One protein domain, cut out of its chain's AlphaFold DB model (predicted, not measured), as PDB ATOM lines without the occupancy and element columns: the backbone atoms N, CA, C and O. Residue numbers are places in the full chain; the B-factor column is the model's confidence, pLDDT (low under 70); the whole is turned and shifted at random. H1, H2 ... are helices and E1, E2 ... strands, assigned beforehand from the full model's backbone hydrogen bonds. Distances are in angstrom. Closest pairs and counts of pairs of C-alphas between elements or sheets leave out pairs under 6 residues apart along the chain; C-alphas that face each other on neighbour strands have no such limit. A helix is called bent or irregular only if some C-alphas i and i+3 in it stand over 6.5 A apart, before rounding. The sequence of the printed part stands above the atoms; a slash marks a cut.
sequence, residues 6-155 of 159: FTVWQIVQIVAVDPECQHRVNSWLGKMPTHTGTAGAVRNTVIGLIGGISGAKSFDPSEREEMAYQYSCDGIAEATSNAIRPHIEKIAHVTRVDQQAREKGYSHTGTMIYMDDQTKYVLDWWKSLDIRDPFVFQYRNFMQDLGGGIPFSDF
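What this domain is: This is residues 6 to 155 of the 159 residues of an uncharacterized protein of Verrucomicrobia bacterium (UniProt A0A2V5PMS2). What shape do these coordinates draw? A strongly twisted sheet of four strands has the long helix H5 along one face and the short H7 on the opposite face, in three layers; H1 and H2 pack on H5, and the helical hairpin of H3 and H4 reaches away as an arm, with residues 52 to 58 standing free at its tip. What is it made of? The printed part has 150 residues with seven named helices and four named strands, in the order H1 H2 H3 H4 H5 E1 E2 E3 H6 E4 H7; the sheet runs E1 E2 E3 E4, all antiparallel, and the class is mixed, helices and strands. How large is it? It is compact, with a radius of gyration of the C-alphas of 15.5 A, and elongated, spanning 53 by 31 by 25 A.

Where its parts are: Where are the first helices? H1, residues 6 to 17, begins at C-alpha 6 (-21.913, 37.134, -34.655) and is 17.0 A long; H2 is residues 19 to 25. H3, residues 39 to 53, is 20.7 A long, and H4, residues 61 to 70, is 14.3 A. H5, residues 73 to 90, is 25.6 A long and irregular, with C-alphas 86 and 89 8.0 A apart. What follows? E1, residues 94 to 102, is 21.6 A long and bends by 55 degrees at residue 98; E2, residues 108 to 115, is 21.7 A. E3 is residues 120 to 124, H6 125 to 128, E4 135 to 138, and H7 139 to 144, ending at C-alpha 144 (0.472, 38.615, -47.480).

How they stand to each other: What does the hub, H5, touch? With residues 80 to 87 it touches H1 at a steep tilt of 65 degrees, closest at the C-alphas of Val 15 and Thr 80, 6.0 A. It touches H2 at Cys 21 and Ala 79, C-alphas 5.6 A apart, and H6 at Cys 73 and Trp 126, 5.5 A. How is the sheet paired? E1 E2 E3 form a meander, each strand the antiparallel neighbour of the one before: N 112 and O 98 are 2.8 A apart, and N 113 and O 121 2.8 A. E4 pairs with E3, N 122 and O 137 at 2.9 A. What lies on the sheet? H5 lies over E1 and E2 at a height of 7.9 A; H7 is closest to E3 at the C-alphas of Tyr 139 and Tyr 121, 4.7 A. How do H3 and H4 stand? This hairpin only just touches, with 3 pairs of C-alphas within 8 A, closest at Ile 47 and Ala 68, 7.3 A; H3 touches H6 at Gly 40 and Trp 126, C-alphas 5.0 A apart. Are the helix backbones complete? Every O i to N i+4 pair is within hydrogen-bond range in H1, H2, H3, H4 and H7, and 10 of 14 in H5; H6 is too short for such a pair.

The domain as a whole: How far does it reach? The two C-alphas farthest apart, those of Lys 57 and Asp 117, are 54.1 A apart. Is anything missing or loosely linked? The printed part has no cut; the link from H2 to H3 is long, with 13 residues. Where is confidence low? pLDDT is under 70 at residues 27 to 64 and 105 to 106, against a mean of 83.0 over the printed part.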
ATOM      1  N   PHE A   6     -21.523  37.315 -36.055       97.44
ATOM      2  CA  PHE A   6     -21.913  37.134 -34.655       97.44
ATOM      3  C   PHE A   6     -20.706  36.848 -33.753       97.44
ATOM      4  O   PHE A   6     -20.558  37.488 -32.717       97.44
ATOM      5  N   THR A   7     -19.797  35.968 -34.179       97.88
ATOM      6  CA  THR A   7     -18.554  35.685 -33.445       97.88
ATOM      7  C   THR A   7     -17.718  36.955 -33.267       97.88
ATOM      8  O   THR A   7     -17.283  37.257 -32.157       97.88
ATOM      9  N   VAL A   8     -17.542  37.748 -34.335       97.88
ATOM     10  CA  VAL A   8     -16.816  39.029 -34.248       97.88
ATOM     11  C   VAL A   8     -17.546  40.017 -33.341       97.88
ATOM     12  O   VAL A   8     -16.905  40.672 -32.529       97.88
ATOM     13  N   TRP A   9     -18.879  40.081 -33.403       98.19
ATOM     14  CA  TRP A   9     -19.672  40.924 -32.508       98.19
ATOM     15  C   TRP A   9     -19.429  40.588 -31.030       98.19
ATOM     16  O   TRP A   9     -19.219  41.505 -30.239       98.19
ATOM     17  N   GLN A  10     -19.395  39.301 -30.658       98.31
ATOM     18  CA  GLN A  10     -19.106  38.879 -29.279       98.31
ATOM     19  C   GLN A  10     -17.720  39.350 -28.823       98.31
ATOM     20  O   GLN A  10     -17.584  39.906 -27.733       98.31
ATOM     21  N   ILE A  11     -16.707  39.178 -29.678       98.44
ATOM     22  CA  ILE A  11     -15.340  39.646 -29.419       98.44
ATOM     23  C   ILE A  11     -15.313  41.170 -29.239       98.44
ATOM     24  O   ILE A  11     -14.734  41.673 -28.277       98.44
ATOM     25  N   VAL A  12     -15.976  41.906 -30.132       98.25
ATOM     26  CA  VAL A  12     -16.064  43.368 -30.072       98.25
ATOM     27  C   VAL A  12     -16.742  43.832 -28.784       98.25
ATOM     28  O   VAL A  12     -16.280  44.801 -28.196       98.25
ATOM     29  N   GLN A  13     -17.794  43.157 -28.305       98.25
ATOM     30  CA  GLN A  13     -18.425  43.531 -27.031       98.25
ATOM     31  C   GLN A  13     -17.461  43.397 -25.849       98.25
ATOM     32  O   GLN A  13     -17.447  44.275 -24.994       98.25
ATOM     33  N   ILE A  14     -16.648  42.338 -25.821       98.31
ATOM     34  CA  ILE A  14     -15.638  42.123 -24.775       98.31
ATOM     35  C   ILE A  14     -14.589  43.237 -24.810       98.31
ATOM     36  O   ILE A  14     -14.352  43.901 -23.805       98.31
ATOM     37  N   VAL A  15     -14.009  43.488 -25.984       97.81
ATOM     38  CA  VAL A  15     -12.976  44.516 -26.167       97.81
ATOM     39  C   VAL A  15     -13.525  45.920 -25.881       97.81
ATOM     40  O   VAL A  15     -12.844  46.743 -25.278       97.81
ATOM     41  N   ALA A  16     -14.777  46.197 -26.251       96.75
ATOM     42  CA  ALA A  16     -15.396  47.506 -26.061       96.75
ATOM     43  C   ALA A  16     -15.670  47.872 -24.601       96.75
ATOM     44  O   ALA A  16     -15.786  49.062 -24.304       96.75
ATOM     45  N   VAL A  17     -15.790  46.899 -23.696       97.31
ATOM     46  CA  VAL A  17     -15.997  47.162 -22.260       97.31
ATOM     47  C   VAL A  17     -14.706  47.096 -21.446       97.31
ATOM     48  O   VAL A  17     -14.717  47.500 -20.285       97.31
ATOM     49  N   ASP A  18     -13.606  46.629 -22.039       97.62
ATOM     50  CA  ASP A  18     -12.309  46.540 -21.375       97.62
ATOM     51  C   ASP A  18     -11.641  47.929 -21.263       97.62
ATOM     52  O   ASP A  18     -11.421  48.588 -22.287       97.62
ATOM     53  N   PRO A  19     -11.315  48.410 -20.044       96.19
ATOM     54  CA  PRO A  19     -10.747  49.743 -19.851       96.19
ATOM     55  C   PRO A  19      -9.396  49.949 -20.543       96.19
ATOM     56  O   PRO A  19      -9.140  51.039 -21.056       96.19
ATOM     57  N   GLU A  20      -8.549  48.918 -20.592       94.31
ATOM     58  CA  GLU A  20      -7.221  49.008 -21.205       94.31
ATOM     59  C   GLU A  20      -7.339  49.110 -22.726       94.31
ATOM     60  O   GLU A  20      -6.702  49.951 -23.365       94.31
ATOM     61  N   CYS A  21      -8.231  48.318 -23.318       94.94
ATOM     62  CA  CYS A  21      -8.534  48.416 -24.737       94.94
ATOM     63  C   CYS A  21      -9.131  49.785 -25.082       94.94
ATOM     64  O   CYS A  21      -8.705  50.407 -26.056       94.94
ATOM     65  N   GLN A  22     -10.073  50.298 -24.278       92.06
ATOM     66  CA  GLN A  22     -10.612  51.648 -24.472       92.06
ATOM     67  C   GLN A  22      -9.508  52.706 -24.421       92.06
ATOM     68  O   GLN A  22      -9.474  53.582 -25.284       92.06
ATOM     69  N   HIS A  23      -8.593  52.608 -23.456       89.25
ATOM     70  CA  HIS A  23      -7.475  53.532 -23.313       89.25
ATOM     71  C   HIS A  23      -6.548  53.516 -24.541       89.25
ATOM     72  O   HIS A  23      -6.264  54.570 -25.116       89.25
ATOM     73  N   ARG A  24      -6.127  52.326 -24.994       89.44
ATOM     74  CA  ARG A  24      -5.164  52.174 -26.100       89.44
ATOM     75  C   ARG A  24      -5.769  52.423 -27.485       89.44
ATOM     76  O   ARG A  24      -5.086  52.941 -28.375       89.44
ATOM     77  N   VAL A  25      -7.039  52.072 -27.702       87.44
ATOM     78  CA  VAL A  25      -7.701  52.209 -29.012       87.44
ATOM     79  C   VAL A  25      -8.339  53.591 -29.174       87.44
ATOM     80  O   VAL A  25      -8.039  54.270 -30.154       87.44
ATOM     81  N   ASN A  26      -9.133  54.060 -28.202       77.06
ATOM     82  CA  ASN A  26      -9.894  55.320 -28.295       77.06
ATOM     83  C   ASN A  26      -9.103  56.557 -27.831       77.06
ATOM     84  O   ASN A  26      -9.696  57.519 -27.333       77.06
ATOM     85  N   SER A  27      -7.773  56.553 -27.943       64.19
ATOM     86  CA  SER A  27      -6.971  57.693 -27.482       64.19
ATOM     87  C   SER A  27      -7.421  58.997 -28.160       64.19
ATOM     88  O   SER A  27      -7.935  58.981 -29.277       64.19
ATOM     89  N   TRP A  28      -7.251  60.153 -27.504       57.62
ATOM     90  CA  TRP A  28      -7.683  61.470 -28.017       57.62
ATOM     91  C   TRP A  28      -7.139  61.796 -29.427       57.62
ATOM     92  O   TRP A  28      -7.777  62.524 -30.192       57.62
ATOM     93  N   LEU A  29      -6.017  61.183 -29.814       53.88
ATOM     94  CA  LEU A  29      -5.444  61.247 -31.163       53.88
ATOM     95  C   LEU A  29      -6.275  60.494 -32.229       53.88
ATOM     96  O   LEU A  29      -6.030  60.660 -33.419       53.88
ATOM     97  N   GLY A  30      -7.270  59.704 -31.825       46.06
ATOM     98  CA  GLY A  30      -8.185  58.912 -32.654       46.06
ATOM     99  C   GLY A  30      -9.357  59.681 -33.275       46.06
ATOM    100  O   GLY A  30     -10.156  59.086 -33.984       46.06
ATOM    101  N   LYS A  31      -9.460  61.010 -33.105       52.88
ATOM    102  CA  LYS A  31     -10.434  61.848 -33.853       52.88
ATOM    103  C   LYS A  31     -10.073  62.045 -35.339       52.88
ATOM    104  O   LYS A  31     -10.598  62.947 -35.990       52.88
ATOM    105  N   MET A  32      -9.145  61.254 -35.866       56.38
ATOM    106  CA  MET A  32      -8.736  61.286 -37.268       56.38
ATOM    107  C   MET A  32      -9.622  60.333 -38.085       56.38
ATOM    108  O   MET A  32     -10.126  59.372 -37.513       56.38
ATOM    109  N   PRO A  33      -9.861  60.578 -39.388       53.00
ATOM    110  CA  PRO A  33     -10.785  59.770 -40.189       53.00
ATOM    111  C   PRO A  33     -10.434  58.272 -40.120       53.00
ATOM    112  O   PRO A  33      -9.427  57.830 -40.669       53.00
ATOM    113  N   THR A  34     -11.257  57.497 -39.411       55.09
ATOM    114  CA  THR A  34     -11.038  56.079 -39.060       55.09
ATOM    115  C   THR A  34     -11.338  55.110 -40.210       55.09
ATOM    116  O   THR A  34     -10.934  53.949 -40.198       55.09
ATOM    117  N   HIS A  35     -12.012  55.598 -41.253       54.34
ATOM    118  CA  HIS A  35     -12.667  54.786 -42.286       54.34
ATOM    119  C   HIS A  35     -11.736  54.338 -43.426       54.34
ATOM    120  O   HIS A  35     -12.088  53.457 -44.204       54.34
ATOM    121  N   THR A  36     -10.542  54.922 -43.556       58.88
ATOM    122  CA  THR A  36      -9.599  54.602 -44.648       58.88
ATOM    123  C   THR A  36      -8.639  53.463 -44.303       58.88
ATOM    124  O   THR A  36      -7.830  53.059 -45.138       58.88
ATOM    125  N   GLY A  37      -8.686  52.951 -43.069       58.84
ATOM    126  CA  GLY A  37      -7.757  51.931 -42.587       58.84
ATOM    127  C   GLY A  37      -6.301  52.412 -42.497       58.84
ATOM    128  O   GLY A  37      -5.374  51.607 -42.602       58.84
ATOM    129  N   THR A  38      -6.092  53.722 -42.359       61.16
ATOM    130  CA  THR A  38      -4.779  54.360 -42.159       61.16
ATOM    131  C   THR A  38      -4.668  55.032 -40.790       61.16
ATOM    132  O   THR A  38      -3.671  55.696 -40.518       61.16
ATOM    133  N   ALA A  39      -5.676  54.885 -39.925       64.88
ATOM    134  CA  ALA A  39      -5.804  55.653 -38.689       64.88
ATOM    135  C   ALA A  39      -4.602  55.447 -37.751       64.88
ATOM    136  O   ALA A  39      -4.001  56.419 -37.288       64.88
ATOM    137  N   GLY A  40      -4.173  54.196 -37.559       55.41
ATOM    138  CA  GLY A  40      -2.986  53.865 -36.771       55.41
ATOM    139  C   GLY A  40      -1.683  54.451 -37.324       55.41
ATOM    140  O   GLY A  40      -0.856  54.945 -36.556       55.41
ATOM    141  N   ALA A  41      -1.516  54.478 -38.651       62.50
ATOM    142  CA  ALA A  41      -0.335  55.061 -39.287       62.50
ATOM    143  C   ALA A  41      -0.256  56.572 -39.027       62.50
ATOM    144  O   ALA A  41       0.792  57.078 -38.626       62.50
ATOM    145  N   VAL A  42      -1.383  57.279 -39.170       65.62
ATOM    146  CA  VAL A  42      -1.451  58.718 -38.893       65.62
ATOM    147  C   VAL A  42      -1.199  58.999 -37.410       65.62
ATOM    148  O   VAL A  42      -0.436  59.908 -37.082       65.62
ATOM    149  N   ARG A  43      -1.756  58.189 -36.498       67.12
ATOM    150  CA  ARG A  43      -1.491  58.322 -35.058       67.12
ATOM    151  C   ARG A  43      -0.005  58.173 -34.733       67.12
ATOM    152  O   ARG A  43       0.524  59.016 -34.014       67.12
ATOM    153  N   ASN A  44       0.680  57.175 -35.292       63.75
ATOM    154  CA  ASN A  44       2.123  57.008 -35.083       63.75
ATOM    155  C   ASN A  44       2.926  58.207 -35.606       63.75
ATOM    156  O   ASN A  44       3.856  58.657 -34.937       63.75
ATOM    157  N   THR A  45       2.546  58.775 -36.755       64.62
ATOM    158  CA  THR A  45       3.168  60.009 -37.260       64.62
ATOM    159  C   THR A  45       2.956  61.181 -36.301       64.62
ATOM    160  O   THR A  45       3.902  61.913 -36.022       64.62
ATOM    161  N   VAL A  46       1.751  61.348 -35.746       63.28
ATOM    162  CA  VAL A  46       1.458  62.435 -34.800       63.28
ATOM    163  C   VAL A  46       2.176  62.240 -33.463       63.28
ATOM    164  O   VAL A  46       2.739  63.202 -32.954       63.28
ATOM    165  N   ILE A  47       2.235  61.022 -32.914       63.78
ATOM    166  CA  ILE A  47       3.013  60.728 -31.694       63.78
ATOM    167  C   ILE A  47       4.501  61.029 -31.928       63.78
ATOM    168  O   ILE A  47       5.142  61.677 -31.099       63.78
ATOM    169  N   GLY A  48       5.040  60.634 -33.088       59.16
ATOM    170  CA  GLY A  48       6.414  60.945 -33.484       59.16
ATOM    171  C   GLY A  48       6.679  62.450 -33.605       59.16
ATOM    172  O   GLY A  48       7.699  62.932 -33.113       59.16
ATOM    173  N   LEU A  49       5.747  63.201 -34.204       60.16
ATOM    174  CA  LEU A  49       5.840  64.654 -34.369       60.16
ATOM    175  C   LEU A  49       5.659  65.413 -33.055       60.16
ATOM    176  O   LEU A  49       6.439  66.317 -32.790       60.16
ATOM    177  N   ILE A  50       4.693  65.053 -32.206       57.03
ATOM    178  CA  ILE A  50       4.515  65.684 -30.889       57.03
ATOM    179  C   ILE A  50       5.766  65.450 -30.044       57.03
ATOM    180  O   ILE A  50       6.321  66.414 -29.530       57.03
ATOM    181  N   GLY A  51       6.289  64.220 -30.008       51.88
ATOM    182  CA  GLY A  51       7.542  63.919 -29.316       51.88
ATOM    183  C   GLY A  51       8.795  64.548 -29.949       51.88
ATOM    184  O   GLY A  51       9.861  64.523 -29.333       51.88
ATOM    185  N   GLY A  52       8.714  65.073 -31.176       45.69
ATOM    186  CA  GLY A  52       9.805  65.783 -31.860       45.69
ATOM    187  C   GLY A  52       9.695  67.314 -31.814       45.69
ATOM    188  O   GLY A  52      10.714  67.997 -31.822       45.69
ATOM    189  N   ILE A  53       8.476  67.860 -31.749       41.75
ATOM    190  CA  ILE A  53       8.177  69.304 -31.756       41.75
ATOM    191  C   ILE A  53       8.084  69.853 -30.329       41.75
ATOM    192  O   ILE A  53       8.360  71.033 -30.099       41.75
ATOM    193  N   SER A  54       7.757  69.016 -29.340       39.66
ATOM    194  CA  SER A  54       7.845  69.414 -27.944       39.66
ATOM    195  C   SER A  54       9.313  69.486 -27.512       39.66
ATOM    196  O   SER A  54       9.833  68.588 -26.859       39.66
ATOM    197  N   GLY A  55       9.946  70.640 -27.735       41.84
ATOM    198  CA  GLY A  55      11.007  71.157 -26.858       41.84
ATOM    199  C   GLY A  55      10.512  71.439 -25.425       41.84
ATOM    200  O   GLY A  55      11.087  72.262 -24.715       41.84
ATOM    201  N   ALA A  56       9.417  70.795 -25.006       40.34
ATOM    202  CA  ALA A  56       8.929  70.798 -23.648       40.34
ATOM    203  C   ALA A  56       9.867  69.907 -22.840       40.34
ATOM    204  O   ALA A  56      10.023  68.715 -23.095       40.34
ATOM    205  N   LYS A  57      10.537  70.546 -21.890       43.00
ATOM    206  CA  LYS A  57      11.319  69.909 -20.840       43.00
ATOM    207  C   LYS A  57      10.544  68.716 -20.249       43.00
ATOM    208  O   LYS A  57       9.330  68.803 -20.081       43.00
ATOM    209  N   SER A  58      11.292  67.667 -19.892       45.69
ATOM    210  CA  SER A  58      10.918  66.571 -18.981       45.69
ATOM    211  C   SER A  58       9.812  65.604 -19.429       45.69
ATOM    212  O   SER A  58       8.782  65.518 -18.775       45.69
ATOM    213  N   PHE A  59      10.063  64.815 -20.475       47.78
ATOM    214  CA  PHE A  59       9.558  63.435 -20.517       47.78
ATOM    215  C   PHE A  59      10.753  62.497 -20.357       47.78
ATOM    216  O   PHE A  59      11.769  62.682 -21.034       47.78
ATOM    217  N   ASP A  60      10.649  61.534 -19.445       57.62
ATOM    218  CA  ASP A  60      11.631  60.461 -19.334       57.62
ATOM    219  C   ASP A  60      11.598  59.634 -20.640       57.62
ATOM    220  O   ASP A  60      10.509  59.316 -21.132       57.62
ATOM    221  N   PRO A  61      12.751  59.307 -21.255       58.50
ATOM    222  CA  PRO A  61      12.804  58.413 -22.410       58.50
ATOM    223  C   PRO A  61      11.998  57.117 -22.231       58.50
ATOM    224  O   PRO A  61      11.353  56.681 -23.181       58.50
ATOM    225  N   SER A  62      11.967  56.558 -21.018       69.25
ATOM    226  CA  SER A  62      11.212  55.338 -20.703       69.25
ATOM    227  C   SER A  62       9.693  55.532 -20.780       69.25
ATOM    228  O   SER A  62       9.006  54.721 -21.395       69.25
ATOM    229  N   GLU A  63       9.162  56.644 -20.265       66.69
ATOM    230  CA  GLU A  63       7.733  56.988 -20.369       66.69
ATOM    231  C   GLU A  63       7.314  57.231 -21.826       66.69
ATOM    232  O   GLU A  63       6.204  56.895 -22.246       66.69
ATOM    233  N   ARG A  64       8.214  57.804 -22.637       66.19
ATOM    234  CA  ARG A  64       7.975  58.000 -24.072       66.19
ATOM    235  C   ARG A  64       7.919  56.672 -24.823       66.19
ATOM    236  O   ARG A  64       7.065  56.515 -25.697       66.19
ATOM    237  N   GLU A  65       8.828  55.754 -24.518       71.06
ATOM    238  CA  GLU A  65       8.839  54.404 -25.088       71.06
ATOM    239  C   GLU A  65       7.594  53.616 -24.673       71.06
ATOM    240  O   GLU A  65       6.963  52.981 -25.520       71.06
ATOM    241  N   GLU A  66       7.173  53.736 -23.413       74.31
ATOM    242  CA  GLU A  66       5.953  53.109 -22.910       74.31
ATOM    243  C   GLU A  66       4.707  53.636 -23.632       74.31
ATOM    244  O   GLU A  66       3.919  52.847 -24.154       74.31
ATOM    245  N   MET A  67       4.553  54.960 -23.761       71.06
ATOM    246  CA  MET A  67       3.447  55.539 -24.533       71.06
ATOM    247  C   MET A  67       3.488  55.100 -26.002       71.06
ATOM    248  O   MET A  67       2.455  54.761 -26.581       71.06
ATOM    249  N   ALA A  68       4.671  55.096 -26.625       76.00
ATOM    250  CA  ALA A  68       4.819  54.654 -28.009       76.00
ATOM    251  C   ALA A  68       4.382  53.192 -28.178       76.00
ATOM    252  O   ALA A  68       3.712  52.877 -29.162       76.00
ATOM    253  N   TYR A  69       4.700  52.328 -27.212       80.38
ATOM    254  CA  TYR A  69       4.264  50.936 -27.190       80.38
ATOM    255  C   TYR A  69       2.755  50.798 -26.954       80.38
ATOM    256  O   TYR A  69       2.082  50.127 -27.731       80.38
ATOM    257  N   GLN A  70       2.188  51.474 -25.949       81.62
ATOM    258  CA  GLN A  70       0.751  51.418 -25.637       81.62
ATOM    259  C   GLN A  70      -0.123  51.773 -26.853       81.62
ATOM    260  O   GLN A  70      -1.175  51.169 -27.070       81.62
ATOM    261  N   TYR A  71       0.333  52.720 -27.676       81.19
ATOM    262  CA  TYR A  71      -0.353  53.149 -28.895       81.19
ATOM    263  C   TYR A  71       0.229  52.542 -30.186       81.19
ATOM    264  O   TYR A  71      -0.154  52.957 -31.285       81.19
ATOM    265  N   SER A  72       1.114  51.552 -30.103       84.94
ATOM    266  CA  SER A  72       1.558  50.797 -31.276       84.94
ATOM    267  C   SER A  72       0.524  49.734 -31.668       84.94
ATOM    268  O   SER A  72      -0.498  49.536 -31.000       84.94
ATOM    269  N   CYS A  73       0.757  49.056 -32.791       89.88
ATOM    270  CA  CYS A  73      -0.031  47.883 -33.156       89.88
ATOM    271  C   CYS A  73       0.204  46.712 -32.190       89.88
ATOM    272  O   CYS A  73      -0.758  46.031 -31.844       89.88
ATOM    273  N   ASP A  74       1.431  46.538 -31.687       89.19
ATOM    274  CA  ASP A  74       1.776  45.509 -30.700       89.19
ATOM    275  C   ASP A  74       1.023  45.729 -29.385       89.19
ATOM    276  O   ASP A  74       0.338  44.824 -28.908       89.19
ATOM    277  N   GLY A  75       1.060  46.951 -28.843       89.69
ATOM    278  CA  GLY A  75       0.379  47.273 -27.591       89.69
ATOM    279  C   GLY A  75      -1.143  47.172 -27.696       89.69
ATOM    280  O   GLY A  75      -1.790  46.702 -26.757       89.69
ATOM    281  N   ILE A  76      -1.734  47.549 -28.836       93.31
ATOM    282  CA  ILE A  76      -3.167  47.322 -29.072       93.31
ATOM    283  C   ILE A  76      -3.470  45.828 -29.155       93.31
ATOM    284  O   ILE A  76      -4.366  45.369 -28.450       93.31
ATOM    285  N   ALA A  77      -2.746  45.073 -29.989       95.75
ATOM    286  CA  ALA A  77      -2.987  43.645 -30.175       95.75
ATOM    287  C   ALA A  77      -2.796  42.857 -28.873       95.75
ATOM    288  O   ALA A  77      -3.485  41.862 -28.635       95.75
ATOM    289  N   GLU A  78      -1.880  43.302 -28.013       96.06
ATOM    290  CA  GLU A  78      -1.710  42.768 -26.673       96.06
ATOM    291  C   GLU A  78      -2.934  42.999 -25.797       96.06
ATOM    292  O   GLU A  78      -3.475  42.028 -25.261       96.06
ATOM    293  N   ALA A  79      -3.377  44.249 -25.661       96.94
ATOM    294  CA  ALA A  79      -4.510  44.582 -24.807       96.94
ATOM    295  C   ALA A  79      -5.776  43.844 -25.250       96.94
ATOM    296  O   ALA A  79      -6.434  43.203 -24.432       96.94
ATOM    297  N   THR A  80      -6.065  43.829 -26.550       98.25
ATOM    298  CA  THR A  80      -7.236  43.134 -27.100       98.25
ATOM    299  C   THR A  80      -7.138  41.623 -26.906       98.25
ATOM    300  O   THR A  80      -8.102  41.002 -26.464       98.25
ATOM    301  N   SER A  81      -5.974  41.010 -27.146       98.31
ATOM    302  CA  SER A  81      -5.777  39.573 -26.887       98.31
ATOM    303  C   SER A  81      -5.976  39.230 -25.409       98.31
ATOM    304  O   SER A  81      -6.616  38.227 -25.087       98.31
ATOM    305  N   ASN A  82      -5.454  40.065 -24.508       98.19
ATOM    306  CA  ASN A  82      -5.574  39.877 -23.065       98.19
ATOM    307  C   ASN A  82      -7.014  40.066 -22.573       98.19
ATOM    308  O   ASN A  82      -7.448  39.295 -21.722       98.19
ATOM    309  N   ALA A  83      -7.768  41.009 -23.142       98.38
ATOM    310  CA  ALA A  83      -9.183  41.196 -22.832       98.38
ATOM    311  C   ALA A  83     -10.040  39.998 -23.280       98.38
ATOM    312  O   ALA A  83     -10.968  39.594 -22.585       98.38
ATOM    313  N   ILE A  84      -9.728  39.392 -24.431       98.50
ATOM    314  CA  ILE A  84     -10.535  38.297 -24.992       98.50
ATOM    315  C   ILE A  84     -10.231  36.952 -24.318       98.50
ATOM    316  O   ILE A  84     -11.144  36.148 -24.110       98.50
ATOM    317  N   ARG A  85      -8.964  36.683 -23.978       98.25
ATOM    318  CA  ARG A  85      -8.501  35.364 -23.506       98.25
ATOM    319  C   ARG A  85      -9.327  34.773 -22.343       98.25
ATOM    320  O   ARG A  85      -9.674  33.597 -22.441       98.25
ATOM    321  N   PRO A  86      -9.721  35.530 -21.298       98.25
ATOM    322  CA  PRO A  86     -10.538  35.021 -20.187       98.25
ATOM    323  C   PRO A  86     -11.986  34.671 -20.562       98.25
ATOM    324  O   PRO A  86     -12.736  34.162 -19.733       98.25
ATOM    325  N   HIS A  87     -12.414  34.990 -21.782       97.94
ATOM    326  CA  HIS A  87     -13.795  34.854 -22.234       97.94
ATOM    327  C   HIS A  87     -13.952  33.911 -23.429       97.94
ATOM    328  O   HIS A  87     -15.067  33.777 -23.928       97.94
ATOM    329  N   ILE A  88     -12.879  33.239 -23.871       97.00
ATOM    330  CA  ILE A  88     -12.869  32.363 -25.058       97.00
ATOM    331  C   ILE A  88     -14.012  31.340 -25.032       97.00
ATOM    332  O   ILE A  88     -14.712  31.183 -26.025       97.00
ATOM    333  N   GLU A  89     -14.276  30.727 -23.880       95.94
ATOM    334  CA  GLU A  89     -15.358  29.749 -23.677       95.94
ATOM    335  C   GLU A  89     -16.775  30.283 -23.970       95.94
ATOM    336  O   GLU A  89     -17.702  29.504 -24.182       95.94
ATOM    337  N   LYS A  90     -16.960  31.610 -23.987       95.88
ATOM    338  CA  LYS A  90     -18.242  32.284 -24.252       95.88
ATOM    339  C   LYS A  90     -18.388  32.726 -25.709       95.88
ATOM    340  O   LYS A  90     -19.452  33.215 -26.095       95.88
ATOM    341  N   ILE A  91     -17.332  32.595 -26.509       97.12
ATOM    342  CA  ILE A  91     -17.271  33.093 -27.882       97.12
ATOM    343  C   ILE A  91     -17.456  31.912 -28.828       97.12
ATOM    344  O   ILE A  91     -16.699  30.943 -28.803       97.12
ATOM    345  N   ALA A  92     -18.474  31.991 -29.683       94.75
ATOM    346  CA  ALA A  92     -18.845  30.879 -30.543       94.75
ATOM    347  C   ALA A  92     -17.683  30.468 -31.461       94.75
ATOM    348  O   ALA A  92     -17.185  31.284 -32.241       94.75
ATOM    349  N   HIS A  93     -17.318  29.181 -31.394       96.06
ATOM    350  CA  HIS A  93     -16.311  28.515 -32.229       96.06
ATOM    351  C   HIS A  93     -14.859  28.978 -32.045       96.06
ATOM    352  O   HIS A  93     -13.987  28.478 -32.751       96.06
ATOM    353  N   VAL A  94     -14.566  29.893 -31.116       97.62
ATOM    354  CA  VAL A  94     -13.192  30.346 -30.854       97.62
ATOM    355  C   VAL A  94     -12.520  29.407 -29.862       97.62
ATOM    356  O   VAL A  94     -13.071  29.094 -28.813       97.62
ATOM    357  N   THR A  95     -11.308  28.965 -30.188       97.69
ATOM    358  CA  THR A  95     -10.525  28.032 -29.359       97.69
ATOM    359  C   THR A  95      -9.289  28.673 -28.751       97.69
ATOM    360  O   THR A  95      -8.819  28.235 -27.701       97.69
ATOM    361  N   ARG A  96      -8.744  29.710 -29.394       97.69
ATOM    362  CA  ARG A  96      -7.535  30.397 -28.939       97.69
ATOM    363  C   ARG A  96      -7.483  31.826 -29.458       97.69
ATOM    364  O   ARG A  96      -7.998  32.115 -30.539       97.69
ATOM    365  N   VAL A  97      -6.816  32.690 -28.698       97.69
ATOM    366  CA  VAL A  97      -6.508  34.067 -29.087       97.69
ATOM    367  C   VAL A  97      -5.054  34.373 -28.760       97.69
ATOM    368  O   VAL A  97      -4.629  34.179 -27.620       97.69
ATOM    369  N   ASP A  98      -4.325  34.862 -29.760       96.69
ATOM    370  CA  ASP A  98      -2.915  35.253 -29.674       96.69
ATOM    371  C   ASP A  98      -2.700  36.602 -30.381       96.69
ATOM    372  O   ASP A  98      -3.598  37.141 -31.026       96.69
ATOM    373  N   GLN A  99      -1.479  37.121 -30.319       94.62
ATOM    374  CA  GLN A  99      -1.023  38.197 -31.194       94.62
ATOM    375  C   GLN A  99      -0.417  37.594 -32.466       94.62
ATOM    376  O   GLN A  99       0.221  36.541 -32.416       94.62
ATOM    377  N   GLN A 100      -0.572  38.266 -33.605       94.94
ATOM    378  CA  GLN A 100       0.103  37.881 -34.842       94.94
ATOM    379  C   GLN A 100       0.810  39.064 -35.471       94.94
ATOM    380  O   GLN A 100       0.163  39.943 -36.040       94.94
ATOM    381  N   ALA A 101       2.139  39.002 -35.446       91.25
ATOM    382  CA  ALA A 101       3.001  39.901 -36.189       91.25
ATOM    383  C   ALA A 101       3.105  39.489 -37.664       91.25
ATOM    384  O   ALA A 101       3.030  38.308 -38.027       91.25
ATOM    385  N   ARG A 102       3.331  40.478 -38.517       87.44
ATOM    386  CA  ARG A 102       3.644  40.340 -39.934       87.44
ATOM    387  C   ARG A 102       4.751  41.321 -40.283       87.44
ATOM    388  O   ARG A 102       4.623  42.503 -40.007       87.44
ATOM    389  N   GLU A 103       5.770  40.844 -40.990       80.69
ATOM    390  CA  GLU A 103       6.924  41.665 -41.394       80.69
ATOM    391  C   GLU A 103       6.883  42.114 -42.866       80.69
ATOM    392  O   GLU A 103       7.697  42.920 -43.312       80.69
ATOM    393  N   LYS A 104       5.939  41.598 -43.662       71.94
ATOM    394  CA  LYS A 104       5.846  41.906 -45.092       71.94
ATOM    395  C   LYS A 104       5.227  43.292 -45.325       71.94
ATOM    396  O   LYS A 104       4.069  43.517 -44.983       71.94
ATOM    397  N   GLY A 105       5.988  44.188 -45.957       64.06
ATOM    398  CA  GLY A 105       5.595  45.574 -46.252       64.06
ATOM    399  C   GLY A 105       5.990  46.530 -45.125       64.06
ATOM    400  O   GLY A 105       6.885  47.351 -45.300       64.06
ATOM    401  N   TYR A 106       5.359  46.378 -43.963       69.50
ATOM    402  CA  TYR A 106       5.727  47.036 -42.707       69.50
ATOM    403  C   TYR A 106       5.436  46.092 -41.537       69.50
ATOM    404  O   TYR A 106       4.533  45.255 -41.644       69.50
ATOM    405  N   SER A 107       6.196  46.230 -40.443       81.31
ATOM    406  CA  SER A 107       5.947  45.469 -39.216       81.31
ATOM    407  C   SER A 107       4.587  45.858 -38.648       81.31
ATOM    408  O   SER A 107       4.346  47.035 -38.369       81.31
ATOM    409  N   HIS A 108       3.689  44.884 -38.528       89.69
ATOM    410  CA  HIS A 108       2.339  45.107 -38.029       89.69
ATOM    411  C   HIS A 108       1.815  43.909 -37.258       89.69
ATOM    412  O   HIS A 108       1.973  42.774 -37.711       89.69
ATOM    413  N   THR A 109       1.127  44.169 -36.152       92.62
ATOM    414  CA  THR A 109       0.578  43.129 -35.282       92.62
ATOM    415  C   THR A 109      -0.922  43.306 -35.115       92.62
ATOM    416  O   THR A 109      -1.416  44.403 -34.862       92.62
ATOM    417  N   GLY A 110      -1.656  42.207 -35.277       94.69
ATOM    418  CA  GLY A 110      -3.098  42.148 -35.055       94.69
ATOM    419  C   GLY A 110      -3.481  41.075 -34.040       94.69
ATOM    420  O   GLY A 110      -2.659  40.257 -33.622       94.69
ATOM    421  N   THR A 111      -4.758  41.063 -33.660       98.00
ATOM    422  CA  THR A 111      -5.322  40.062 -32.741       98.00
ATOM    423  C   THR A 111      -5.712  38.822 -33.528       98.00
ATOM    424  O   THR A 111      -6.635  38.869 -34.342       98.00
ATOM    425  N   MET A 112      -5.021  37.711 -33.310       98.12
ATOM    426  CA  MET A 112      -5.293  36.443 -33.974       98.12
ATOM    427  C   MET A 112      -6.397  35.672 -33.265       98.12
ATOM    428  O   MET A 112      -6.320  35.421 -32.066       98.12
ATOM    429  N   ILE A 113      -7.365  35.201 -34.042       98.19
ATOM    430  CA  ILE A 113      -8.457  34.339 -33.607       98.19
ATOM    431  C   ILE A 113      -8.287  32.967 -34.259       98.19
ATOM    432  O   ILE A 113      -8.214  32.863 -35.487       98.19
ATOM    433  N   TYR A 114      -8.246  31.920 -33.438       98.06
ATOM    434  CA  TYR A 114      -8.250  30.528 -33.882       98.06
ATOM    435  C   TYR A 114      -9.643  29.943 -33.696       98.06
ATOM    436  O   TYR A 114     -10.213  30.022 -32.605       98.06
ATOM    437  N   MET A 115     -10.166  29.334 -34.755       97.50
ATOM    438  CA  MET A 115     -11.466  28.673 -34.745       97.50
ATOM    439  C   MET A 115     -11.336  27.170 -34.451       97.50
ATOM    440  O   MET A 115     -10.246  26.594 -34.499       97.50
ATOM    441  N   ASP A 116     -12.457  26.521 -34.155       96.25
ATOM    442  CA  ASP A 116     -12.570  25.078 -33.909       96.25
ATOM    443  C   ASP A 116     -12.239  24.186 -35.119       96.25
ATOM    444  O   ASP A 116     -11.805  23.049 -34.949       96.25
ATOM    445  N   ASP A 117     -12.359  24.713 -36.334       95.06
ATOM    446  CA  ASP A 117     -11.959  24.053 -37.584       95.06
ATOM    447  C   ASP A 117     -10.521  24.365 -38.013       95.06
ATOM    448  O   ASP A 117     -10.151  24.119 -39.159       95.06
ATOM    449  N   GLN A 118      -9.713  24.923 -37.107       94.06
ATOM    450  CA  GLN A 118      -8.321  25.318 -37.343       94.06
ATOM    451  C   GLN A 118      -8.136  26.501 -38.310       94.06
ATOM    452  O   GLN A 118      -6.990  26.882 -38.592       94.06
ATOM    453  N   THR A 119      -9.215  27.128 -38.790       96.50
ATOM    454  CA  THR A 119      -9.110  28.385 -39.538       96.50
ATOM    455  C   THR A 119      -8.664  29.527 -38.625       96.50
ATOM    456  O   THR A 119      -8.807  29.489 -37.398       96.50
ATOM    457  N   LYS A 120      -8.040  30.535 -39.240       97.19
ATOM    458  CA  LYS A 120      -7.389  31.645 -38.547       97.19
ATOM    459  C   LYS A 120      -7.797  32.970 -39.163       97.19
ATOM    460  O   LYS A 120      -7.795  33.122 -40.392       97.19
ATOM    461  N   TYR A 121      -8.060  33.936 -38.301       97.75
ATOM    462  CA  TYR A 121      -8.481  35.275 -38.684       97.75
ATOM    463  C   TYR A 121      -7.764  36.310 -37.840       97.75
ATOM    464  O   TYR A 121      -7.373  36.026 -36.713       97.75
ATOM    465  N   VAL A 122      -7.602  37.512 -38.379       97.69
ATOM    466  CA  VAL A 122      -6.999  38.626 -37.649       97.69
ATOM    467  C   VAL A 122      -8.020  39.744 -37.513       97.69
ATOM    468  O   VAL A 122      -8.646  40.135 -38.499       97.69
ATOM    469  N   LEU A 123      -8.184  40.233 -36.288       97.81
ATOM    470  CA  LEU A 123      -8.929  41.439 -35.959       97.81
ATOM    471  C   LEU A 123      -7.938  42.560 -35.647       97.81
ATOM    472  O   LEU A 123      -7.030  42.397 -34.828       97.81
ATOM    473  N   ASP A 124      -8.103  43.690 -36.321       95.38
ATOM    474  CA  ASP A 124      -7.147  44.790 -36.308       95.38
ATOM    475  C   ASP A 124      -7.825  46.106 -35.909       95.38
ATOM    476  O   ASP A 124      -8.433  46.799 -36.729       95.38
ATOM    477  N   TRP A 125      -7.709  46.436 -34.622       94.00
ATOM    478  CA  TRP A 125      -8.160  47.709 -34.051       94.00
ATOM    479  C   TRP A 125      -7.172  48.850 -34.277       94.00
ATOM    480  O   TRP A 125      -7.571  50.008 -34.226       94.00
ATOM    481  N   TRP A 126      -5.893  48.566 -34.542       89.94
ATOM    482  CA  TRP A 126      -4.925  49.623 -34.843       89.94
ATOM    483  C   TRP A 126      -5.252  50.284 -36.186       89.94
ATOM    484  O   TRP A 126      -5.093  51.495 -36.354       89.94
ATOM    485  N   LYS A 127      -5.767  49.501 -37.136       87.50
ATOM    486  CA  LYS A 127      -6.143  49.990 -38.462       87.50
ATOM    487  C   LYS A 127      -7.329  50.957 -38.443       87.50
ATOM    488  O   LYS A 127      -7.284  51.949 -39.175       87.50
ATOM    489  N   SER A 128      -8.356  50.687 -37.633       87.94
ATOM    490  CA  SER A 128      -9.534  51.558 -37.510       87.94
ATOM    491  C   SER A 128      -9.382  52.635 -36.442       87.94
ATOM    492  O   SER A 128      -9.874  53.739 -36.639       87.94
ATOM    493  N   LEU A 129      -8.700  52.342 -35.331       88.50
ATOM    494  CA  LEU A 129      -8.758  53.136 -34.096       88.50
ATOM    495  C   LEU A 129     -10.192  53.376 -33.596       88.50
ATOM    496  O   LEU A 129     -10.476  54.381 -32.950       88.50
ATOM    497  N   ASP A 130     -11.089  52.432 -33.880       90.62
ATOM    498  CA  ASP A 130     -12.446  52.395 -33.351       90.62
ATOM    499  C   ASP A 130     -12.625  51.089 -32.581       90.62
ATOM    500  O   ASP A 130     -12.590  49.999 -33.160       90.62
ATOM    501  N   ILE A 131     -12.827  51.193 -31.264       94.00
ATOM    502  CA  ILE A 131     -12.998  50.034 -30.381       94.00
ATOM    503  C   ILE A 131     -14.144  49.109 -30.828       94.00
ATOM    504  O   ILE A 131     -14.114  47.906 -30.558       94.00
ATOM    505  N   ARG A 132     -15.152  49.652 -31.521       95.44
ATOM    506  CA  ARG A 132     -16.347  48.925 -31.963       95.44
ATOM    507  C   ARG A 132     -16.273  48.438 -33.402       95.44
ATOM    508  O   ARG A 132     -17.150  47.672 -33.795       95.44
ATOM    509  N   ASP A 133     -15.271  48.856 -34.165       95.38
ATOM    510  CA  ASP A 133     -15.197  48.579 -35.597       95.38
ATOM    511  C   ASP A 133     -13.784  48.152 -36.035       95.38
ATOM    512  O   ASP A 133     -13.101  48.880 -36.757       95.38
ATOM    513  N   PRO A 134     -13.275  46.990 -35.577       96.06
ATOM    514  CA  PRO A 134     -11.997  46.481 -36.059       96.06
ATOM    515  C   PRO A 134     -12.086  46.078 -37.530       96.06
ATOM    516  O   PRO A 134     -13.129  45.630 -38.014       96.06
ATOM    517  N   PHE A 135     -10.951  46.119 -38.224       95.50
ATOM    518  CA  PHE A 135     -10.847  45.459 -39.521       95.50
ATOM    519  C   PHE A 135     -10.697  43.949 -39.345       95.50
ATOM    520  O   PHE A 135      -9.913  43.472 -38.525       95.50
ATOM    521  N   VAL A 136     -11.433  43.193 -40.153       97.44
ATOM    522  CA  VAL A 136     -11.472  41.733 -40.141       97.44
ATOM    523  C   VAL A 136     -10.720  41.190 -41.354       97.44
ATOM    524  O   VAL A 136     -11.006  41.551 -42.500       97.44
ATOM    525  N   PHE A 137      -9.778  40.281 -41.113       96.44
ATOM    526  CA  PHE A 137      -8.958  39.651 -42.144       96.44
ATOM    527  C   PHE A 137      -9.014  38.129 -42.064       96.44
ATOM    528  O   PHE A 137      -8.968  37.537 -40.986       96.44
ATOM    529  N   GLN A 138      -8.977  37.478 -43.227       95.75
ATOM    530  CA  GLN A 138      -8.454  36.113 -43.309       95.75
ATOM    531  C   GLN A 138      -6.951  36.136 -43.019       95.75
ATOM    532  O   GLN A 138      -6.244  37.013 -43.523       95.75
ATOM    533  N   TYR A 139      -6.440  35.149 -42.277       95.00
ATOM    534  CA  TYR A 139      -5.021  35.086 -41.910       95.00
ATOM    535  C   TYR A 139      -4.075  35.239 -43.109       95.00
ATOM    536  O   TYR A 139      -3.140  36.032 -43.066       95.00
ATOM    537  N   ARG A 140      -4.346  34.531 -44.214       93.12
ATOM    538  CA  ARG A 140      -3.526  34.624 -45.431       93.12
ATOM    539  C   ARG A 140      -3.460  36.053 -45.974       93.12
ATOM    540  O   ARG A 140      -2.379  36.501 -46.345       93.12
ATOM    541  N   ASN A 141      -4.595  36.750 -46.008       92.75
ATOM    542  CA  ASN A 141      -4.683  38.110 -46.531       92.75
ATOM    543  C   ASN A 141      -3.921  39.088 -45.643       92.75
ATOM    544  O   ASN A 141      -3.141  39.884 -46.161       92.75
ATOM    545  N   PHE A 142      -4.065  38.951 -44.322       92.00
ATOM    546  CA  PHE A 142      -3.259  39.702 -43.366       92.00
ATOM    547  C   PHE A 142      -1.768  39.472 -43.632       92.00
ATOM    548  O   PHE A 142      -1.070  40.413 -43.990       92.00
ATOM    549  N   MET A 143      -1.289  38.222 -43.588       91.56
ATOM    550  CA  MET A 143       0.141  37.896 -43.725       91.56
ATOM    551  C   MET A 143       0.762  38.311 -45.061       91.56
ATOM    552  O   MET A 143       1.953  38.611 -45.122       91.56
ATOM    553  N   GLN A 144      -0.019  38.296 -46.140       86.38
ATOM    554  CA  GLN A 144       0.472  38.615 -47.480       86.38
ATOM    555  C   GLN A 144       0.278  40.087 -47.866       86.38
ATOM    556  O   GLN A 144       0.713  40.450 -48.959       86.38
ATOM    557  N   ASP A 145      -0.315  40.901 -46.983       81.88
ATOM    558  CA  ASP A 145      -0.751  42.281 -47.253       81.88
ATOM    559  C   ASP A 145      -1.684  42.373 -48.467       81.88
ATOM    560  O   ASP A 145      -1.585  43.260 -49.312       81.88
ATOM    561  N   LEU A 146      -2.581  41.391 -48.585       73.06
ATOM    562  CA  LEU A 146      -3.537  41.303 -49.681       73.06
ATOM    563  C   LEU A 146      -4.874  41.905 -49.249       73.06
ATOM    564  O   LEU A 146      -5.651  41.282 -48.526       73.06
ATOM    565  N   GLY A 147      -5.154  43.106 -49.753       71.75
ATOM    566  CA  GLY A 147      -6.395  43.831 -49.491       71.75
ATOM    567  C   GLY A 147      -6.401  44.585 -48.158       71.75
ATOM    568  O   GLY A 147      -5.564  44.382 -47.285       71.75
ATOM    569  N   GLY A 148      -7.374  45.486 -48.005       81.38
ATOM    570  CA  GLY A 148      -7.491  46.356 -46.832       81.38
ATOM    571  C   GLY A 148      -8.160  45.717 -45.614       81.38
ATOM    572  O   GLY A 148      -8.298  46.395 -44.607       81.38
ATOM    573  N   GLY A 149      -8.583  44.452 -45.688       89.62
ATOM    574  CA  GLY A 149      -9.515  43.870 -44.716       89.62
ATOM    575  C   GLY A 149     -10.925  44.438 -44.878       89.62
ATOM    576  O   GLY A 149     -11.180  45.242 -45.776       89.62
ATOM    577  N   ILE A 150     -11.851  43.990 -44.033       94.81
ATOM    578  CA  ILE A 150     -13.253  44.427 -44.065       94.81
ATOM    579  C   ILE A 150     -13.575  45.066 -42.711       94.81
ATOM    580  O   ILE A 150     -13.427  44.367 -41.707       94.81
ATOM    581  N   PRO A 151     -14.001  46.340 -42.640       94.94
ATOM    582  CA  PRO A 151     -14.523  46.914 -41.400       94.94
ATOM    583  C   PRO A 151     -15.631  46.026 -40.827       94.94
ATOM    584  O   PRO A 151     -16.436  45.469 -41.580       94.94
ATOM    585  N   PHE A 152     -15.692  45.858 -39.511       95.94
ATOM    586  CA  PHE A 152     -16.714  45.024 -38.878       95.94
ATOM    587  C   PHE A 152     -18.146  45.498 -39.203       95.94
ATOM    588  O   PHE A 152     -19.045  44.663 -39.386       95.94
ATOM    589  N   SER A 153     -18.358  46.806 -39.363       95.62
ATOM    590  CA  SER A 153     -19.616  47.400 -39.829       95.62
ATOM    591  C   SER A 153     -20.114  46.730 -41.114       95.62
ATOM    592  O   SER A 153     -21.278  46.318 -41.194       95.62
ATOM    593  N   ASP A 154     -19.196  46.500 -42.053       95.06
ATOM    594  CA  ASP A 154     -19.450  45.977 -43.396       95.06
ATOM    595  C   ASP A 154     -19.281  44.455 -43.480       95.06
ATOM    596  O   ASP A 154     -19.748  43.810 -44.423       95.06
ATOM    597  N   PHE A 155     -18.647  43.850 -42.474       96.50
ATOM    598  CA  PHE A 155     -18.398  42.419 -42.415       96.50
ATOM    599  C   PHE A 155     -19.703  41.626 -42.293       96.50
ATOM    600  O   PHE A 155     -20.524  41.868 -41.403       96.50
TER     601      PHE A 155